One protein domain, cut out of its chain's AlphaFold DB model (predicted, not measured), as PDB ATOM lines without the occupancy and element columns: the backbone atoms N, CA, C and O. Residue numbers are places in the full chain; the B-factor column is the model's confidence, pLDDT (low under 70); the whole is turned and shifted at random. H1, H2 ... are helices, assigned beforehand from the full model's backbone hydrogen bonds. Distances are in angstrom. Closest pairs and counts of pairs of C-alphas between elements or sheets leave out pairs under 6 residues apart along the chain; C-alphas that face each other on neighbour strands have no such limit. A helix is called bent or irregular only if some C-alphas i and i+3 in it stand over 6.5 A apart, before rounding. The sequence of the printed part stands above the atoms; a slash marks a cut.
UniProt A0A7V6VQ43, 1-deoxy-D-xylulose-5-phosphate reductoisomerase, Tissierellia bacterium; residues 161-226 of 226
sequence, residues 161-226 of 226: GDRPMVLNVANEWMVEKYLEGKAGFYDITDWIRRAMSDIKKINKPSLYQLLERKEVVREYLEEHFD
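Overview. This is residues 161 to 226 of the 226 residues of the protein "1-deoxy-D-xylulose-5-phosphate reductoisomerase" of Tissierellia bacterium (UniProt A0A7V6VQ43). Three helices make a short rod: H1 and H2 fold back on each other as a helical hairpin, and the longest helix, H3, crosses H1 near the residues Val 169 and Lys 214. The centres of the three make a triangle, and H2 meets H3 with a few residues of each, 191 to 195 and 217 to 221. The printed part has 66 residues, with three named helices in the order H1, H2, H3 and no named strand; the class is all helix. The whole is compact, with a radius of gyration of the C-alphas of 11.6 A, and the C-alphas span 35 by 17 by 17 A.

Arrangement. Begin with H3, residues 207 to 225, the longest helix. It touches H1, residues 163 to 179, where the closest C-alphas, those of Val 169 and Lys 214, are 6.2 A apart. These two run the same way at a steep tilt of 42 degrees. H3 also touches H2, residues 187 to 198; look at the C-alphas of Ala 195 and Val 217, the closest pair at 7.1 A. H2 touches H3 with residues 191 to 195 alone, and H3 touches H2 with residues 217 to 221 alone; the two run opposite ways at a steep tilt of 61 degrees. H1 and H2 form a hairpin, two helices that touch and run opposite ways, at a shallow tilt of 33 degrees that is only just short of steep. Their closest C-alphas, those of Met 174 and Ile 188, are 5.1 A apart. The helix packing is mostly crossed, but only just, with 1 of the 3 touching pairs at a shallow tilt. Every backbone O i to N i+4 pair is within hydrogen-bond range in H1 and H2, while in H3 13 of 15 are.

Along the chain. Find C-alpha 207 at (30.198, -15.160, -62.873); from there H3 runs 27.3 A to C-alpha 225 at (43.455, -5.983, -40.822). H1 begins at C-alpha 163, (27.213, -12.429, -49.757), and covers 24.0 A to C-alpha 179. H2 is the shortest, 15.9 A from C-alpha 187 to C-alpha 198. No helix is bent.

Size, cuts and confidence. The outline is a rod, and the two C-alphas farthest apart, those of Gly 181 and Lys 204, are 36.2 A from each other. The printed part has no cut and ends at residue 226, the chain's last. Both links are short but not tight, with 7 residues between H1 and H2 and 8 between H2 and H3. The mean pLDDT of the printed part is 96.6, and residue 226 alone is under 70 in this model.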
ATOM      1  N   GLY A 161      22.633 -12.653 -53.063       95.81
ATOM      2  CA  GLY A 161      23.549 -11.956 -53.973       95.81
ATOM      3  C   GLY A 161      24.968 -12.521 -53.890       95.81
ATOM      4  O   GLY A 161      25.150 -13.734 -53.913       95.81
ATOM      5  N   ASP A 162      25.976 -11.659 -53.778       97.38
ATOM      6  CA  ASP A 162      27.381 -12.058 -53.610       97.38
ATOM      7  C   ASP A 162      27.808 -12.294 -52.148       97.38
ATOM      8  O   ASP A 162      28.991 -12.508 -51.880       97.38
ATOM      9  N   ARG A 163      26.877 -12.290 -51.185       97.69
ATOM     10  CA  ARG A 163      27.213 -12.429 -49.757       97.69
ATOM     11  C   ARG A 163      27.848 -13.759 -49.366       97.69
ATOM     12  O   ARG A 163      28.878 -13.700 -48.695       97.69
ATOM     13  N   PRO A 164      27.364 -14.922 -49.835       96.88
ATOM     14  CA  PRO A 164      28.073 -16.183 -49.621       96.88
ATOM     15  C   PRO A 164      29.517 -16.165 -50.149       96.88
ATOM     16  O   PRO A 164      30.410 -16.724 -49.518       96.88
ATOM     17  N   MET A 165      29.774 -15.468 -51.267       97.12
ATOM     18  CA  MET A 165      31.122 -15.334 -51.835       97.12
ATOM     19  C   MET A 165      32.028 -14.471 -50.951       97.12
ATOM     20  O   MET A 165      33.149 -14.874 -50.652       97.12
ATOM     21  N   VAL A 166      31.539 -13.312 -50.492       98.38
ATOM     22  CA  VAL A 166      32.281 -12.447 -49.556       98.38
ATOM     23  C   VAL A 166      32.624 -13.202 -48.275       98.38
ATOM     24  O   VAL A 166      33.779 -13.190 -47.853       98.38
ATOM     25  N   LEU A 167      31.646 -13.908 -47.704       98.50
ATOM     26  CA  LEU A 167      31.832 -14.728 -46.512       98.50
ATOM     27  C   LEU A 167      32.893 -15.810 -46.720       98.50
ATOM     28  O   LEU A 167      33.793 -15.934 -45.891       98.50
ATOM     29  N   ASN A 168      32.817 -16.585 -47.809       98.06
ATOM     30  CA  ASN A 168      33.764 -17.680 -48.030       98.06
ATOM     31  C   ASN A 168      35.195 -17.163 -48.237       98.06
ATOM     32  O   ASN A 168      36.131 -17.725 -47.673       98.06
ATOM     33  N   VAL A 169      35.372 -16.079 -49.001       98.06
ATOM     34  CA  VAL A 169      36.705 -15.496 -49.229       98.06
ATOM     35  C   VAL A 169      37.279 -14.908 -47.942       98.06
ATOM     36  O   VAL A 169      38.451 -15.140 -47.646       98.06
ATOM     37  N   ALA A 170      36.461 -14.207 -47.150       98.44
ATOM     38  CA  ALA A 170      36.898 -13.689 -45.859       98.44
ATOM     39  C   ALA A 170      37.257 -14.814 -44.883       98.44
ATOM     40  O   ALA A 170      38.279 -14.729 -44.208       98.44
ATOM     41  N   ASN A 171      36.482 -15.902 -44.866       98.56
ATOM     42  CA  ASN A 171      36.803 -17.085 -44.075       98.56
ATOM     43  C   ASN A 171      38.147 -17.701 -44.483       98.56
ATOM     44  O   ASN A 171      38.984 -17.948 -43.624       98.56
ATOM     45  N   GLU A 172      38.385 -17.917 -45.782       97.75
ATOM     46  CA  GLU A 172      39.658 -18.469 -46.266       97.75
ATOM     47  C   GLU A 172      40.860 -17.629 -45.815       97.75
ATOM     48  O   GLU A 172      41.825 -18.180 -45.281       97.75
ATOM     49  N   TRP A 173      40.780 -16.308 -45.984       98.12
ATOM     50  CA  TRP A 173      41.861 -15.390 -45.624       98.12
ATOM     51  C   TRP A 173      42.077 -15.321 -44.105       98.12
ATOM     52  O   TRP A 173      43.205 -15.399 -43.623       98.12
ATOM     53  N   MET A 174      41.000 -15.251 -43.320       98.31
ATOM     54  CA  MET A 174      41.095 -15.181 -41.859       98.31
ATOM     55  C   MET A 174      41.565 -16.488 -41.220       98.31
ATOM     56  O   MET A 174      42.321 -16.461 -40.248       98.31
ATOM     57  N   VAL A 175      41.171 -17.638 -41.775       97.94
ATOM     58  CA  VAL A 175      41.697 -18.942 -41.351       97.94
ATOM     59  C   VAL A 175      43.200 -19.019 -41.609       97.94
ATOM     60  O   VAL A 175      43.929 -19.540 -40.767       97.94
ATOM     61  N   GLU A 176      43.690 -18.473 -42.725       97.44
ATOM     62  CA  GLU A 176      45.129 -18.368 -42.985       97.44
ATOM     63  C   GLU A 176      45.834 -17.518 -41.916       97.44
ATOM     64  O   GLU A 176      46.808 -17.986 -41.324       97.44
ATOM     65  N   LYS A 177      45.301 -16.339 -41.560       97.69
ATOM     66  CA  LYS A 177      45.879 -15.511 -40.481       97.69
ATOM     67  C   LYS A 177      45.855 -16.194 -39.117       97.69
ATOM     68  O   LYS A 177      46.835 -16.099 -38.377       97.69
ATOM     69  N   TYR A 178      44.792 -16.928 -38.796       97.25
ATOM     70  CA  TYR A 178      44.720 -17.725 -37.570       97.25
ATOM     71  C   TYR A 178      45.772 -18.846 -37.557       97.25
ATOM     72  O   TYR A 178      46.468 -19.045 -36.562       97.25
ATOM     73  N   LEU A 179      45.952 -19.546 -38.683       96.62
ATOM     74  CA  LEU A 179      46.980 -20.584 -38.840       96.62
ATOM     75  C   LEU A 179      48.410 -20.024 -38.743       96.62
ATOM     76  O   LEU A 179      49.303 -20.739 -38.287       96.62
ATOM     77  N   GLU A 180      48.622 -18.770 -39.146       96.19
ATOM     78  CA  GLU A 180      49.887 -18.033 -39.001       96.19
ATOM     79  C   GLU A 180      50.103 -17.444 -37.594       96.19
ATOM     80  O   GLU A 180      51.173 -16.900 -37.322       96.19
ATOM     81  N   GLY A 181      49.113 -17.536 -36.698       95.88
ATOM     82  CA  GLY A 181      49.166 -16.939 -35.360       95.88
ATOM     83  C   GLY A 181      49.015 -15.414 -35.345       95.88
ATOM     84  O   GLY A 181      49.425 -14.775 -34.379       95.88
ATOM     85  N   LYS A 182      48.459 -14.829 -36.413       96.69
ATOM     86  CA  LYS A 182      48.217 -13.382 -36.564       96.69
ATOM     87  C   LYS A 182      46.793 -12.953 -36.205       96.69
ATOM     88  O   LYS A 182      46.532 -11.762 -36.134       96.69
ATOM     89  N   ALA A 183      45.889 -13.906 -36.001       96.94
ATOM     90  CA  ALA A 183      44.509 -13.676 -35.588       96.94
ATOM     91  C   ALA A 183      44.152 -14.613 -34.428       96.94
ATOM     92  O   ALA A 183      44.706 -15.712 -34.325       96.94
ATOM     93  N   GLY A 184      43.221 -14.197 -33.576       97.06
ATOM     94  CA  GLY A 184      42.527 -15.047 -32.617       97.06
ATOM     95  C   GLY A 184      41.413 -15.869 -33.273       97.06
ATOM     96  O   GLY A 184      41.045 -15.665 -34.429       97.06
ATOM     97  N   PHE A 185      40.850 -16.819 -32.526       96.62
ATOM     98  CA  PHE A 185      39.805 -17.702 -33.053       96.62
ATOM     99  C   PHE A 185      38.529 -16.941 -33.452       96.62
ATOM    100  O   PHE A 185      37.960 -17.194 -34.514       96.62
ATOM    101  N   TYR A 186      38.085 -15.998 -32.614       97.25
ATOM    102  CA  TYR A 186      36.861 -15.226 -32.855       97.25
ATOM    103  C   TYR A 186      37.041 -14.090 -33.868       97.25
ATOM    104  O   TYR A 186      36.068 -13.734 -34.540       97.25
ATOM    105  N   ASP A 187      38.280 -13.636 -34.087       97.50
ATOM    106  CA  ASP A 187      38.602 -12.668 -35.140       97.50
ATOM    107  C   ASP A 187      38.136 -13.173 -36.509       97.50
ATOM    108  O   ASP A 187      37.674 -12.380 -37.323       97.50
ATOM    109  N   ILE A 188      38.176 -14.491 -36.757       97.94
ATOM    110  CA  ILE A 188      37.684 -15.094 -38.006       97.94
ATOM    111  C   ILE A 188      36.245 -14.654 -38.281       97.94
ATOM    112  O   ILE A 188      35.941 -14.101 -39.337       97.94
ATOM    113  N   THR A 189      35.353 -14.866 -37.318       97.88
ATOM    114  CA  THR A 189      33.929 -14.554 -37.477       97.88
ATOM    115  C   THR A 189      33.647 -13.057 -37.444       97.88
ATOM    116  O   THR A 189      32.748 -12.588 -38.144       97.88
ATOM    117  N   ASP A 190      34.432 -12.289 -36.693       97.94
ATOM    118  CA  ASP A 190      34.262 -10.840 -36.615       97.94
ATOM    119  C   ASP A 190      34.664 -10.151 -37.922       97.94
ATOM    120  O   ASP A 190      33.918  -9.310 -38.431       97.94
ATOM    121  N   TRP A 191      35.765 -10.582 -38.536       98.38
ATOM    122  CA  TRP A 191      36.208 -10.078 -39.833       98.38
ATOM    123  C   TRP A 191      35.325 -10.527 -40.995       98.38
ATOM    124  O   TRP A 191      35.069  -9.728 -41.897       98.38
ATOM    125  N   ILE A 192      34.776 -11.747 -40.955       98.50
ATOM    126  CA  ILE A 192      33.741 -12.178 -41.911       98.50
ATOM    127  C   ILE A 192      32.533 -11.236 -41.844       98.50
ATOM    128  O   ILE A 192      32.087 -10.729 -42.877       98.50
ATOM    129  N   ARG A 193      32.020 -10.961 -40.636       98.31
ATOM    130  CA  ARG A 193      30.881 -10.051 -40.436       98.31
ATOM    131  C   ARG A 193      31.190  -8.649 -40.956       98.31
ATOM    132  O   ARG A 193      30.377  -8.064 -41.672       98.31
ATOM    133  N   ARG A 194      32.379  -8.131 -40.640       98.31
ATOM    134  CA  ARG A 194      32.832  -6.810 -41.083       98.31
ATOM    135  C   ARG A 194      32.917  -6.720 -42.609       98.31
ATOM    136  O   ARG A 194      32.336  -5.812 -43.193       98.31
ATOM    137  N   ALA A 195      33.526  -7.709 -43.265       98.38
ATOM    138  CA  ALA A 195      33.615  -7.762 -44.725       98.38
ATOM    139  C   ALA A 195      32.229  -7.818 -45.393       98.38
ATOM    140  O   ALA A 195      31.985  -7.119 -46.379       98.38
ATOM    141  N   MET A 196      31.293  -8.608 -44.856       98.19
ATOM    142  CA  MET A 196      29.918  -8.662 -45.372       98.19
ATOM    143  C   MET A 196      29.160  -7.336 -45.220       98.19
ATOM    144  O   MET A 196      28.354  -6.999 -46.094       98.19
ATOM    145  N   SER A 197      29.416  -6.600 -44.136       98.00
ATOM    146  CA  SER A 197      28.831  -5.283 -43.864       98.00
ATOM    147  C   SER A 197      29.406  -4.203 -44.785       98.00
ATOM    148  O   SER A 197      28.657  -3.516 -45.483       98.00
ATOM    149  N   ASP A 198      30.731  -4.081 -44.823       98.00
ATOM    150  CA  ASP A 198      31.416  -2.916 -45.388       98.00
ATOM    151  C   ASP A 198      31.546  -2.997 -46.917       98.00
ATOM    152  O   ASP A 198      31.428  -1.990 -47.621       98.00
ATOM    153  N   ILE A 199      31.739  -4.201 -47.471       97.81
ATOM    154  CA  ILE A 199      31.857  -4.385 -48.921       97.81
ATOM    155  C   ILE A 199      30.474  -4.257 -49.547       97.81
ATOM    156  O   ILE A 199      29.570  -5.038 -49.255       97.81
ATOM    157  N   LYS A 200      30.297  -3.323 -50.484       97.25
ATOM    158  CA  LYS A 200      29.015  -3.098 -51.167       97.25
ATOM    159  C   LYS A 200      28.495  -4.359 -51.879       97.25
ATOM    160  O   LYS A 200      29.152  -4.895 -52.771       97.25
ATOM    161  N   LYS A 201      27.265  -4.763 -51.533       97.50
ATOM    162  CA  LYS A 201      26.561  -5.928 -52.096       97.50
ATOM    163  C   LYS A 201      26.333  -5.803 -53.601       97.50
ATOM    164  O   LYS A 201      25.869  -4.760 -54.074       97.50
ATOM    165  N   ILE A 202      26.497  -6.910 -54.323       97.50
ATOM    166  CA  ILE A 202      25.900  -7.104 -55.650       97.50
ATOM    167  C   ILE A 202      24.719  -8.071 -55.528       97.50
ATOM    168  O   ILE A 202      24.870  -9.224 -55.141       97.50
ATOM    169  N   ASN A 203      23.518  -7.606 -55.882       96.56
ATOM    170  CA  ASN A 203      22.289  -8.396 -55.732       96.56
ATOM    171  C   ASN A 203      22.176  -9.565 -56.721       96.56
ATOM    172  O   ASN A 203      21.636 -10.607 -56.370       96.56
ATOM    173  N   LYS A 204      22.636  -9.385 -57.962       96.19
ATOM    174  CA  LYS A 204      22.576 -10.396 -59.030       96.19
ATOM    175  C   LYS A 204      23.931 -10.454 -59.734       96.19
ATOM    176  O   LYS A 204      24.058  -9.894 -60.824       96.19
ATOM    177  N   PRO A 205      24.961 -11.006 -59.075       96.50
ATOM    178  CA  PRO A 205      26.305 -10.991 -59.621       96.50
ATOM    179  C   PRO A 205      26.398 -11.924 -60.831       96.50
ATOM    180  O   PRO A 205      25.838 -13.021 -60.833       96.50
ATOM    181  N   SER A 206      27.108 -11.487 -61.868       96.69
ATOM    182  CA  SER A 206      27.556 -12.385 -62.931       96.69
ATOM    183  C   SER A 206      28.708 -13.265 -62.438       96.69
ATOM    184  O   SER A 206      29.354 -12.957 -61.435       96.69
ATOM    185  N   LEU A 207      29.023 -14.336 -63.172       94.88
ATOM    186  CA  LEU A 207      30.198 -15.160 -62.873       94.88
ATOM    187  C   LEU A 207      31.487 -14.321 -62.827       94.88
ATOM    188  O   LEU A 207      32.278 -14.478 -61.906       94.88
ATOM    189  N   TYR A 208      31.673 -13.400 -63.777       95.62
ATOM    190  CA  TYR A 208      32.837 -12.510 -63.798       95.62
ATOM    191  C   TYR A 208      32.910 -11.637 -62.544       95.62
ATOM    192  O   TYR A 208      33.959 -11.565 -61.915       95.62
ATOM    193  N   GLN A 209      31.779 -11.067 -62.116       95.06
ATOM    194  CA  GLN A 209      31.723 -10.278 -60.886       95.06
ATOM    195  C   GLN A 209      32.021 -11.121 -59.641       95.06
ATOM    196  O   GLN A 209      32.646 -10.614 -58.718       95.06
ATOM    197  N   LEU A 210      31.612 -12.396 -59.598       94.56
ATOM    198  CA  LEU A 210      31.968 -13.304 -58.500       94.56
ATOM    199  C   LEU A 210      33.464 -13.641 -58.488       94.56
ATOM    200  O   LEU A 210      34.062 -13.695 -57.418       94.56
ATOM    201  N   LEU A 211      34.074 -13.847 -59.657       93.62
ATOM    202  CA  LEU A 211      35.511 -14.111 -59.762       93.62
ATOM    203  C   LEU A 211      36.334 -12.889 -59.332       93.62
ATOM    204  O   LEU A 211      37.257 -13.031 -58.534       93.62
ATOM    205  N   GLU A 212      35.956 -11.694 -59.787       95.06
ATOM    206  CA  GLU A 212      36.578 -10.425 -59.378       95.06
ATOM    207  C   GLU A 212      36.335 -10.112 -57.899       95.06
ATOM    208  O   GLU A 212      37.193  -9.536 -57.229       95.06
ATOM    209  N   ARG A 213      35.185 -10.536 -57.350       94.62
ATOM    210  CA  ARG A 213      34.843 -10.308 -55.943       94.62
ATOM    211  C   ARG A 213      35.897 -10.871 -54.996       94.62
ATOM    212  O   ARG A 213      36.085 -10.298 -53.928       94.62
ATOM    213  N   LYS A 214      36.583 -11.950 -55.377       94.69
ATOM    214  CA  LYS A 214      37.653 -12.539 -54.567       94.69
ATOM    215  C   LYS A 214      38.763 -11.537 -54.256       94.69
ATOM    216  O   LYS A 214      39.140 -11.418 -53.095       94.69
ATOM    217  N   GLU A 215      39.246 -10.817 -55.262       96.25
ATOM    218  CA  GLU A 215      40.332  -9.850 -55.075       96.25
ATOM    219  C   GLU A 215      39.845  -8.629 -54.290       96.25
ATOM    220  O   GLU A 215      40.497  -8.242 -53.330       96.25
ATOM    221  N   VAL A 216      38.629  -8.133 -54.552       97.44
ATOM    222  CA  VAL A 216      38.051  -7.015 -53.778       97.44
ATOM    223  C   VAL A 216      37.956  -7.326 -52.279       97.44
ATOM    224  O   VAL A 216      38.189  -6.460 -51.442       97.44
ATOM    225  N   VAL A 217      37.582  -8.559 -51.917       98.12
ATOM    226  CA  VAL A 217      37.500  -8.966 -50.504       98.12
ATOM    227  C   VAL A 217      38.891  -9.061 -49.883       98.12
ATOM    228  O   VAL A 217      39.060  -8.673 -48.731       98.12
ATOM    229  N   ARG A 218      39.883  -9.553 -50.630       96.81
ATOM    230  CA  ARG A 218      41.272  -9.639 -50.162       96.81
ATOM    231  C   ARG A 218      41.890  -8.267 -49.955       96.81
ATOM    232  O   ARG A 218      42.405  -8.034 -48.873       96.81
ATOM    233  N   GLU A 219      41.762  -7.371 -50.932       97.50
ATOM    234  CA  GLU A 219      42.225  -5.981 -50.835       97.50
ATOM    235  C   GLU A 219      41.610  -5.296 -49.610       97.50
ATOM    236  O   GLU A 219      42.326  -4.735 -48.787       97.50
ATOM    237  N   TYR A 220      40.294  -5.437 -49.419       98.31
ATOM    238  CA  TYR A 220      39.620  -4.907 -48.235       98.31
ATOM    239  C   TYR A 220      40.209  -5.461 -46.925       98.31
ATOM    240  O   TYR A 220      40.450  -4.696 -45.995       98.31
ATOM    241  N   LEU A 221      40.435  -6.776 -46.828       98.19
ATOM    242  CA  LEU A 221      40.989  -7.382 -45.614       98.19
ATOM    243  C   LEU A 221      42.436  -6.952 -45.375       98.19
ATOM    244  O   LEU A 221      42.776  -6.617 -44.248       98.19
ATOM    245  N   GLU A 222      43.265  -6.908 -46.413       96.75
ATOM    246  CA  GLU A 222      44.655  -6.451 -46.327       96.75
ATOM    247  C   GLU A 222      44.748  -4.990 -45.877       96.75
ATOM    248  O   GLU A 222      45.537  -4.680 -44.993       96.75
ATOM    249  N   GLU A 223      43.900  -4.106 -46.406       96.94
ATOM    250  CA  GLU A 223      43.893  -2.685 -46.036       96.94
ATOM    251  C   GLU A 223      43.442  -2.416 -44.594       96.94
ATOM    252  O   GLU A 223      43.816  -1.394 -44.017       96.94
ATOM    253  N   HIS A 224      42.593  -3.278 -44.024       96.75
ATOM    254  CA  HIS A 224      41.932  -2.999 -42.744       96.75
ATOM    255  C   HIS A 224      42.439  -3.857 -41.580       96.75
ATOM    256  O   HIS A 224      42.229  -3.458 -40.432       96.75
ATOM    257  N   PHE A 225      43.021  -5.029 -41.849       93.75
ATOM    258  CA  PHE A 225      43.455  -5.983 -40.822       93.75
ATOM    259  C   PHE A 225      44.778  -5.602 -40.143       93.75
ATOM    260  O   PHE A 225      45.016  -6.070 -39.031       93.75
ATOM    261  N   ASP A 226      45.610  -4.788 -40.803       66.38
ATOM    262  CA  ASP A 226      46.925  -4.352 -40.305       66.38
ATOM    263  C   ASP A 226      46.871  -3.573 -38.974       66.38
ATOM    264  O   ASP A 226      46.085  -2.600 -38.849       66.38
TER     265      ASP A 226